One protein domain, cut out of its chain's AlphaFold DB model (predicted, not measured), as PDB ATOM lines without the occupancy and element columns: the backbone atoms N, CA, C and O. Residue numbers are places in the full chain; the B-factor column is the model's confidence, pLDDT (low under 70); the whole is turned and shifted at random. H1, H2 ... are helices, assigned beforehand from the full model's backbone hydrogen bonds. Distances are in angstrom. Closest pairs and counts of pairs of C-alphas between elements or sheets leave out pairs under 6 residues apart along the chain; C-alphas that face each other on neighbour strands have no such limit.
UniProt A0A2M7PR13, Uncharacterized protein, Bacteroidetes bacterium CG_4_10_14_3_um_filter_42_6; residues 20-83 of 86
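Overview. This is residues 20 to 83 of the 86 residues of an uncharacterized protein of Bacteroidetes bacterium CG_4_10_14_3_um_filter_42_6 (UniProt A0A2M7PR13). This is a long, loose model of two lobes set one after the other: in the first, H1 and H3 lie side by side and run opposite ways, with short H2 at the turn between them; in the second, short H4 is followed by a fold back of the chain into H5, and these two helices have few contacts. H4 and H5 touch no helix, and the stretch between H3 and H4 joins the two lobes. The printed part has 64 residues with five named helices, H1 to H5 in order along the chain, and no named strand; the class is all helix. The whole is loose, with a radius of gyration of the C-alphas of 14.9 A, and the C-alphas span 46 by 19 by 15 A.

Arrangement. From the first printed residue, Leu 20, the backbone comes to H1, residues 24 to 33. H2, residues 35 to 39, follows after a tight link of 1 residue, and the two meet only through their link. A short link of 6 residues goes on to H3, residues 46 to 57. H1 and H3 touch, with the C-alphas of Ala 28 and Ile 53 closest at 4.7 A. Their lines stand at a shallow tilt of 29 degrees, opposite ways. H2 and H3 only just touch, with 3 pairs of C-alphas within 8 A; the closest are those of Thr 39 and Asp 46, 6.5 A apart, and H3 touches H2 with residues 46 to 49 alone. Another short link of 6 residues leads to H4, residues 64 to 68, which is apart from H1, H2 and H3. H5, residues 72 to 82, follows after a tight link of 3 residues and is also apart from H1, H2 and H3. H4 and H5 are close but not clearly touching: their closest C-alphas, those of Ile 68 and Glu 74, are 6.1 A apart. In H1, H2, H3, H4 and H5, every O i to N i+4 pair is within hydrogen-bond range.

Along the chain. H1 begins with C-alpha 24 at (13.232, 1.175, 18.998) and is 14.3 A long from first to last C-alpha. H2 is 6.2 A long. H3, the longest helix with 12 residues, measures 16.4 A from C-alpha 46 at (19.399, 11.849, 33.103) to C-alpha 57. H4 is 6.4 A long. H5 measures 15.4 A and ends with C-alpha 82 at (-0.680, 0.082, 16.840).

Size, cuts and confidence. The two C-alphas farthest apart are those of His 41 and Asp 73, at 46.1 A. Residues 69 to 74, of which 72 to 74 belong to H5, stand free. The printed part has no cut, and no link between named helices is long. The mean pLDDT of the printed part is 94.9, and no printed residue is under 70.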
ATOM      1  N   LEU A  20      19.842   5.940   9.951       89.75
ATOM      2  CA  LEU A  20      18.862   5.994  11.025       89.75
ATOM      3  C   LEU A  20      18.692   4.604  11.660       89.75
ATOM      4  O   LEU A  20      18.775   3.592  10.959       89.75
ATOM      5  N   PRO A  21      18.451   4.535  12.981       93.19
ATOM      6  CA  PRO A  21      18.131   3.277  13.639       93.19
ATOM      7  C   PRO A  21      16.857   2.675  13.038       93.19
ATOM      8  O   PRO A  21      15.896   3.384  12.745       93.19
ATOM      9  N   THR A  22      16.850   1.354  12.889       93.88
ATOM     10  CA  THR A  22      15.757   0.609  12.236       93.88
ATOM     11  C   THR A  22      14.742   0.026  13.221       93.88
ATOM     12  O   THR A  22      13.746  -0.559  12.812       93.88
ATOM     13  N   SER A  23      14.994   0.171  14.523       95.62
ATOM     14  CA  SER A  23      14.155  -0.350  15.605       95.62
ATOM     15  C   SER A  23      14.245   0.544  16.840       95.62
ATOM     16  O   SER A  23      15.251   1.236  17.038       95.62
ATOM     17  N   CYS A  24      13.233   0.490  17.708       96.50
ATOM     18  CA  CYS A  24      13.232   1.175  18.998       96.50
ATOM     19  C   CYS A  24      14.418   0.729  19.856       96.50
ATOM     20  O   CYS A  24      15.068   1.562  20.486       96.50
ATOM     21  N   VAL A  25      14.756  -0.564  19.847       97.75
ATOM     22  CA  VAL A  25      15.939  -1.088  20.549       97.75
ATOM     23  C   VAL A  25      17.225  -0.410  20.064       97.75
ATOM     24  O   VAL A  25      18.046   0.005  20.884       97.75
ATOM     25  N   GLN A  26      17.398  -0.238  18.752       96.75
ATOM     26  CA  GLN A  26      18.566   0.454  18.201       96.75
ATOM     27  C   GLN A  26      18.541   1.956  18.521       96.75
ATOM     28  O   GLN A  26      19.574   2.523  18.874       96.75
ATOM     29  N   SER A  27      17.368   2.596  18.505       97.25
ATOM     30  CA  SER A  27      17.216   3.978  18.973       97.25
ATOM     31  C   SER A  27      17.608   4.132  20.446       97.25
ATOM     32  O   SER A  27      18.241   5.123  20.798       97.25
ATOM     33  N   ALA A  28      17.290   3.154  21.302       97.88
ATOM     34  CA  ALA A  28      17.672   3.158  22.714       97.88
ATOM     35  C   ALA A  28      19.198   3.096  22.893       97.88
ATOM     36  O   ALA A  28      19.748   3.849  23.697       97.88
ATOM     37  N   LYS A  29      19.880   2.239  22.117       97.06
ATOM     38  CA  LYS A  29      21.352   2.135  22.094       97.06
ATOM     39  C   LYS A  29      21.982   3.471  21.679       97.06
ATOM     40  O   LYS A  29      22.794   4.017  22.422       97.06
ATOM     41  N   ASN A  30      21.517   4.054  20.572       96.44
ATOM     42  CA  ASN A  30      22.011   5.345  20.084       96.44
ATOM     43  C   ASN A  30      21.759   6.476  21.095       96.44
ATOM     44  O   ASN A  30      22.637   7.303  21.331       96.44
ATOM     45  N   LEU A  31      20.577   6.515  21.721       96.38
ATOM     46  CA  LEU A  31      20.241   7.510  22.743       96.38
ATOM     47  C   LEU A  31      21.145   7.385  23.977       96.38
ATOM     48  O   LEU A  31      21.554   8.397  24.540       96.38
ATOM     49  N   HIS A  32      21.478   6.158  24.382       97.00
ATOM     50  CA  HIS A  32      22.420   5.912  25.469       97.00
ATOM     51  C   HIS A  32      23.830   6.414  25.125       97.00
ATOM     52  O   HIS A  32      24.438   7.119  25.927       97.00
ATOM     53  N   GLU A  33      24.341   6.097  23.931       96.50
ATOM     54  CA  GLU A  33      25.654   6.565  23.456       96.50
ATOM     55  C   GLU A  33      25.724   8.093  23.359       96.50
ATOM     56  O   GLU A  33      26.731   8.707  23.704       96.50
ATOM     57  N   GLN A  34      24.627   8.717  22.936       94.94
ATOM     58  CA  GLN A  34      24.523  10.162  22.771       94.94
ATOM     59  C   GLN A  34      24.071  10.892  24.042       94.94
ATOM     60  O   GLN A  34      23.898  12.109  23.992       94.94
ATOM     61  N   ARG A  35      23.882  10.198  25.179       95.94
ATOM     62  CA  ARG A  35      23.289  10.758  26.412       95.94
ATOM     63  C   ARG A  35      23.876  12.120  26.773       95.94
ATOM     64  O   ARG A  35      23.126  13.054  27.034       95.94
ATOM     65  N   GLN A  36      25.202  12.239  26.737       95.44
ATOM     66  CA  GLN A  36      25.909  13.462  27.112       95.44
ATOM     67  C   GLN A  36      25.467  14.680  26.287       95.44
ATOM     68  O   GLN A  36      25.333  15.770  26.835       95.44
ATOM     69  N   PHE A  37      25.184  14.512  24.993       95.56
ATOM     70  CA  PHE A  37      24.728  15.615  24.144       95.56
ATOM     71  C   PHE A  37      23.360  16.156  24.564       95.56
ATOM     72  O   PHE A  37      23.112  17.353  24.423       95.56
ATOM     73  N   TYR A  38      22.492  15.289  25.087       94.38
ATOM     74  CA  TYR A  38      21.157  15.665  25.546       94.38
ATOM     75  C   TYR A  38      21.166  16.234  26.971       94.38
ATOM     76  O   TYR A  38      20.307  17.052  27.301       94.38
ATOM     77  N   THR A  39      22.130  15.845  27.809       95.38
ATOM     78  CA  THR A  39      22.158  16.218  29.234       95.38
ATOM     79  C   THR A  39      23.090  17.394  29.544       95.38
ATOM     80  O   THR A  39      22.870  18.085  30.530       95.38
ATOM     81  N   GLN A  40      24.067  17.706  28.680       95.94
ATOM     82  CA  GLN A  40      25.094  18.751  28.895       95.94
ATOM     83  C   GLN A  40      24.583  20.175  29.182       95.94
ATOM     84  O   GLN A  40      25.353  21.019  29.635       95.94
ATOM     85  N   HIS A  41      23.326  20.481  28.862       94.50
ATOM     86  CA  HIS A  41      22.729  21.804  29.068       94.50
ATOM     87  C   HIS A  41      21.631  21.796  30.134       94.50
ATOM     88  O   HIS A  41      20.853  22.744  30.206       94.50
ATOM     89  N   ASP A  42      21.520  20.707  30.901       90.44
ATOM     90  CA  ASP A  42      20.505  20.505  31.941       90.44
ATOM     91  C   ASP A  42      19.051  20.648  31.438       90.44
ATOM     92  O   ASP A  42      18.113  20.802  32.221       90.44
ATOM     93  N   ILE A  43      18.842  20.565  30.117       92.50
ATOM     94  CA  ILE A  43      17.519  20.615  29.477       92.50
ATOM     95  C   ILE A  43      16.780  19.297  29.711       92.50
ATOM     96  O   ILE A  43      15.594  19.287  30.041       92.50
ATOM     97  N   PHE A  44      17.488  18.178  29.551       95.12
ATOM     98  CA  PHE A  44      16.958  16.842  29.783       95.12
ATOM     99  C   PHE A  44      17.692  16.204  30.965       95.12
ATOM    100  O   PHE A  44      18.866  15.860  30.833       95.12
ATOM    101  N   PRO A  45      17.021  16.012  32.115       95.19
ATOM    102  CA  PRO A  45      17.595  15.267  33.229       95.19
ATOM    103  C   PRO A  45      17.922  13.825  32.824       95.19
ATOM    104  O   PRO A  45      17.141  13.205  32.098       95.19
ATOM    105  N   ASP A  46      18.990  13.242  33.380       94.69
ATOM    106  CA  ASP A  46      19.399  11.849  33.103       94.69
ATOM    107  C   ASP A  46      18.239  10.854  33.245       94.69
ATOM    108  O   ASP A  46      18.038   9.980  32.405       94.69
ATOM    109  N   ARG A  47      17.390  11.053  34.260       96.00
ATOM    110  CA  ARG A  47      16.221  10.202  34.516       96.00
ATOM    111  C   ARG A  47      15.223  10.174  33.350       96.00
ATOM    112  O   ARG A  47      14.546   9.165  33.160       96.00
ATOM    113  N   VAL A  48      15.099  11.265  32.592       96.50
ATOM    114  CA  VAL A  48      14.244  11.313  31.395       96.50
ATOM    115  C   VAL A  48      14.845  10.433  30.307       96.50
ATOM    116  O   VAL A  48      14.132   9.609  29.733       96.50
ATOM    117  N   ILE A  49      16.154  10.551  30.078       97.19
ATOM    118  CA  ILE A  49      16.878   9.729  29.106       97.19
ATOM    119  C   ILE A  49      16.756   8.244  29.470       97.19
ATOM    120  O   ILE A  49      16.373   7.439  28.626       97.19
ATOM    121  N   ASP A  50      16.957   7.888  30.739       97.50
ATOM    122  CA  ASP A  50      16.827   6.509  31.230       97.50
ATOM    123  C   ASP A  50      15.419   5.944  31.047       97.50
ATOM    124  O   ASP A  50      15.241   4.782  30.664       97.50
ATOM    125  N   HIS A  51      14.396   6.763  31.306       97.88
ATOM    126  CA  HIS A  51      13.014   6.352  31.111       97.88
ATOM    127  C   HIS A  51      12.709   6.092  29.633       97.88
ATOM    128  O   HIS A  51      12.063   5.093  29.310       97.88
ATOM    129  N   ILE A  52      13.196   6.953  28.735       97.88
ATOM    130  CA  ILE A  52      13.020   6.790  27.288       97.88
ATOM    131  C   ILE A  52      13.763   5.544  26.799       97.88
ATOM    132  O   ILE A  52      13.152   4.730  26.112       97.88
ATOM    133  N   ILE A  53      15.021   5.342  27.208       98.12
ATOM    134  CA  ILE A  53      15.792   4.126  26.901       98.12
ATOM    135  C   ILE A  53      15.005   2.892  27.348       98.12
ATOM    136  O   ILE A  53      14.744   2.002  26.545       98.12
ATOM    137  N   THR A  54      14.534   2.873  28.597       98.31
ATOM    138  CA  THR A  54      13.753   1.753  29.143       98.31
ATOM    139  C   THR A  54      12.482   1.497  28.334       98.31
ATOM    140  O   THR A  54      12.138   0.347  28.063       98.31
ATOM    141  N   LYS A  55      11.758   2.555  27.955       98.00
ATOM    142  CA  LYS A  55      10.537   2.446  27.149       98.00
ATOM    143  C   LYS A  55      10.835   1.871  25.766       98.00
ATOM    144  O   LYS A  55      10.124   0.974  25.332       98.00
ATOM    145  N   LEU A  56      11.880   2.360  25.105       97.69
ATOM    146  CA  LEU A  56      12.282   1.919  23.773       97.69
ATOM    147  C   LEU A  56      12.758   0.460  23.774       97.69
ATOM    148  O   LEU A  56      12.314  -0.331  22.948       97.69
ATOM    149  N   THR A  57      13.587   0.066  24.744       97.44
ATOM    150  CA  THR A  57      14.069  -1.318  24.866       97.44
ATOM    151  C   THR A  57      12.931  -2.315  25.100       97.44
ATOM    152  O   THR A  57      13.000  -3.443  24.618       97.44
ATOM    153  N   LYS A  58      11.852  -1.912  25.788       97.50
ATOM    154  CA  LYS A  58      10.693  -2.783  26.060       97.50
ATOM    155  C   LYS A  58       9.922  -3.222  24.815       97.50
ATOM    156  O   LYS A  58       9.213  -4.219  24.907       97.50
ATOM    157  N   PHE A  59      10.047  -2.524  23.685       94.69
ATOM    158  CA  PHE A  59       9.410  -2.961  22.440       94.69
ATOM    159  C   PHE A  59      10.042  -4.234  21.869       94.69
ATOM    160  O   PHE A  59       9.351  -4.982  21.185       94.69
ATOM    161  N   ASN A  60      11.318  -4.509  22.176       94.94
ATOM    162  CA  ASN A  60      12.039  -5.707  21.725       94.94
ATOM    163  C   ASN A  60      11.892  -5.984  20.208       94.94
ATOM    164  O   ASN A  60      11.733  -7.117  19.745       94.94
ATOM    165  N   ASP A  61      11.927  -4.912  19.422       95.00
ATOM    166  CA  ASP A  61      11.578  -4.873  18.001       95.00
ATOM    167  C   ASP A  61      12.796  -4.981  17.067       95.00
ATOM    168  O   ASP A  61      12.683  -4.793  15.856       95.00
ATOM    169  N   GLU A  62      13.971  -5.322  17.601       95.25
ATOM    170  CA  GLU A  62      15.171  -5.552  16.793       95.25
ATOM    171  C   GLU A  62      14.936  -6.729  15.831       95.25
ATOM    172  O   GLU A  62      14.588  -7.835  16.251       95.25
ATOM    173  N   GLY A  63      15.077  -6.468  14.526       93.62
ATOM    174  CA  GLY A  63      14.807  -7.444  13.468       93.62
ATOM    175  C   GLY A  63      13.326  -7.787  13.266       93.62
ATOM    176  O   GLY A  63      13.039  -8.768  12.589       93.62
ATOM    177  N   LEU A  64      12.386  -7.017  13.836       94.25
ATOM    178  CA  LEU A  64      10.951  -7.318  13.772       94.25
ATOM    179  C   LEU A  64      10.452  -7.528  12.342       94.25
ATOM    180  O   LEU A  64       9.861  -8.565  12.077       94.25
ATOM    181  N   ILE A  65      10.739  -6.592  11.431       91.56
ATOM    182  CA  ILE A  65      10.285  -6.664  10.034       91.56
ATOM    183  C   ILE A  65      10.732  -7.981   9.394       91.56
ATOM    184  O   ILE A  65       9.907  -8.712   8.870       91.56
ATOM    185  N   THR A  66      12.010  -8.341   9.514       93.62
ATOM    186  CA  THR A  66      12.540  -9.588   8.944       93.62
ATOM    187  C   THR A  66      11.881 -10.839   9.525       93.62
ATOM    188  O   THR A  66      11.787 -11.841   8.827       93.62
ATOM    189  N   ARG A  67      11.434 -10.806  10.788       93.94
ATOM    190  CA  ARG A  67      10.768 -11.952  11.428       93.94
ATOM    191  C   ARG A  67       9.350 -12.182  10.911       93.94
ATOM    192  O   ARG A  67       8.945 -13.333  10.851       93.94
ATOM    193  N   ILE A  68       8.634 -11.110  10.569       94.38
ATOM    194  CA  ILE A  68       7.186 -11.162  10.311       94.38
ATOM    195  C   ILE A  68       6.801 -10.843   8.865       94.38
ATOM    196  O   ILE A  68       5.649 -11.007   8.499       94.38
ATOM    197  N   GLN A  69       7.721 -10.329   8.042       92.44
ATOM    198  CA  GLN A  69       7.408  -9.826   6.694       92.44
ATOM    199  C   GLN A  69       6.737 -10.864   5.783       92.44
ATOM    200  O   GLN A  69       6.013 -10.483   4.869       92.44
ATOM    201  N   ASP A  70       6.992 -12.149   6.032       95.38
ATOM    202  CA  ASP A  70       6.459 -13.271   5.260       95.38
ATOM    203  C   ASP A  70       5.198 -13.886   5.917       95.38
ATOM    204  O   ASP A  70       4.676 -14.883   5.422       95.38
ATOM    205  N   ASP A  71       4.707 -13.300   7.019       95.25
ATOM    206  CA  ASP A  71       3.511 -13.709   7.763       95.25
ATOM    207  C   ASP A  71       2.491 -12.555   7.817       95.25
ATOM    208  O   ASP A  71       2.570 -11.630   8.633       95.25
ATOM    209  N   GLU A  72       1.515 -12.602   6.907       94.12
ATOM    210  CA  GLU A  72       0.483 -11.569   6.784       94.12
ATOM    211  C   GLU A  72      -0.381 -11.435   8.052       94.12
ATOM    212  O   GLU A  72      -0.808 -10.324   8.385       94.12
ATOM    213  N   ASP A  73      -0.607 -12.522   8.795       95.50
ATOM    214  CA  ASP A  73      -1.441 -12.516   9.999       95.50
ATOM    215  C   ASP A  73      -0.721 -11.822  11.167       95.50
ATOM    216  O   ASP A  73      -1.318 -11.005  11.885       95.50
ATOM    217  N   GLU A  74       0.579 -12.080  11.345       94.12
ATOM    218  CA  GLU A  74       1.404 -11.374  12.332       94.12
ATOM    219  C   GLU A  74       1.529  -9.879  12.002       94.12
ATOM    220  O   GLU A  74       1.400  -9.029  12.895       94.12
ATOM    221  N   VAL A  75       1.699  -9.531  10.720       93.88
ATOM    222  CA  VAL A  75       1.707  -8.131  10.267       93.88
ATOM    223  C   VAL A  75       0.374  -7.454  10.583       93.88
ATOM    224  O   VAL A  75       0.356  -6.381  11.196       93.88
ATOM    225  N   MET A  76      -0.751  -8.077  10.228       93.44
ATOM    226  CA  MET A  76      -2.080  -7.514  10.481       93.44
ATOM    227  C   MET A  76      -2.389  -7.383  11.972       93.44
ATOM    228  O   MET A  76      -3.043  -6.422  12.383       93.44
ATOM    229  N   THR A  77      -1.878  -8.292  12.803       93.62
ATOM    230  CA  THR A  77      -1.983  -8.191  14.264       93.62
ATOM    231  C   THR A  77      -1.336  -6.903  14.776       93.62
ATOM    232  O   THR A  77      -1.951  -6.167  15.552       93.62
ATOM    233  N   LEU A  78      -0.131  -6.571  14.300       92.06
ATOM    234  CA  LEU A  78       0.555  -5.334  14.681       92.06
ATOM    235  C   LEU A  78      -0.134  -4.083  14.139       92.06
ATOM    236  O   LEU A  78      -0.255  -3.098  14.872       92.06
ATOM    237  N   VAL A  79      -0.597  -4.115  12.885       91.12
ATOM    238  CA  VAL A  79      -1.349  -3.002  12.288       91.12
ATOM    239  C   VAL A  79      -2.584  -2.708  13.136       91.12
ATOM    240  O   VAL A  79      -2.755  -1.582  13.586       91.12
ATOM    241  N   ASN A  80      -3.386  -3.721  13.457       90.88
ATOM    242  CA  ASN A  80      -4.581  -3.539  14.281       90.88
ATOM    243  C   ASN A  80      -4.265  -3.071  15.711       90.88
ATOM    244  O   ASN A  80      -5.064  -2.360  16.315       90.88
ATOM    245  N   GLN A  81      -3.118  -3.464  16.269       90.94
ATOM    246  CA  GLN A  81      -2.724  -3.078  17.623       90.94
ATOM    247  C   GLN A  81      -2.218  -1.629  17.717       90.94
ATOM    248  O   GLN A  81      -2.495  -0.944  18.704       90.94
ATOM    249  N   TYR A  82      -1.434  -1.173  16.737       88.69
ATOM    250  CA  TYR A  82      -0.680   0.082  16.840       88.69
ATOM    251  C   TYR A  82      -1.096   1.151  15.828       88.69
ATOM    252  O   TYR A  82      -0.891   2.341  16.082       88.69
ATOM    253  N   PHE A  83      -1.688   0.763  14.700       87.00
ATOM    254  CA  PHE A  83      -2.076   1.670  13.627       87.00
ATOM    255  C   PHE A  83      -3.558   2.047  13.752       87.00
ATOM    256  O   PHE A  83      -4.437   1.502  13.088       87.00
TER     257      PHE A  83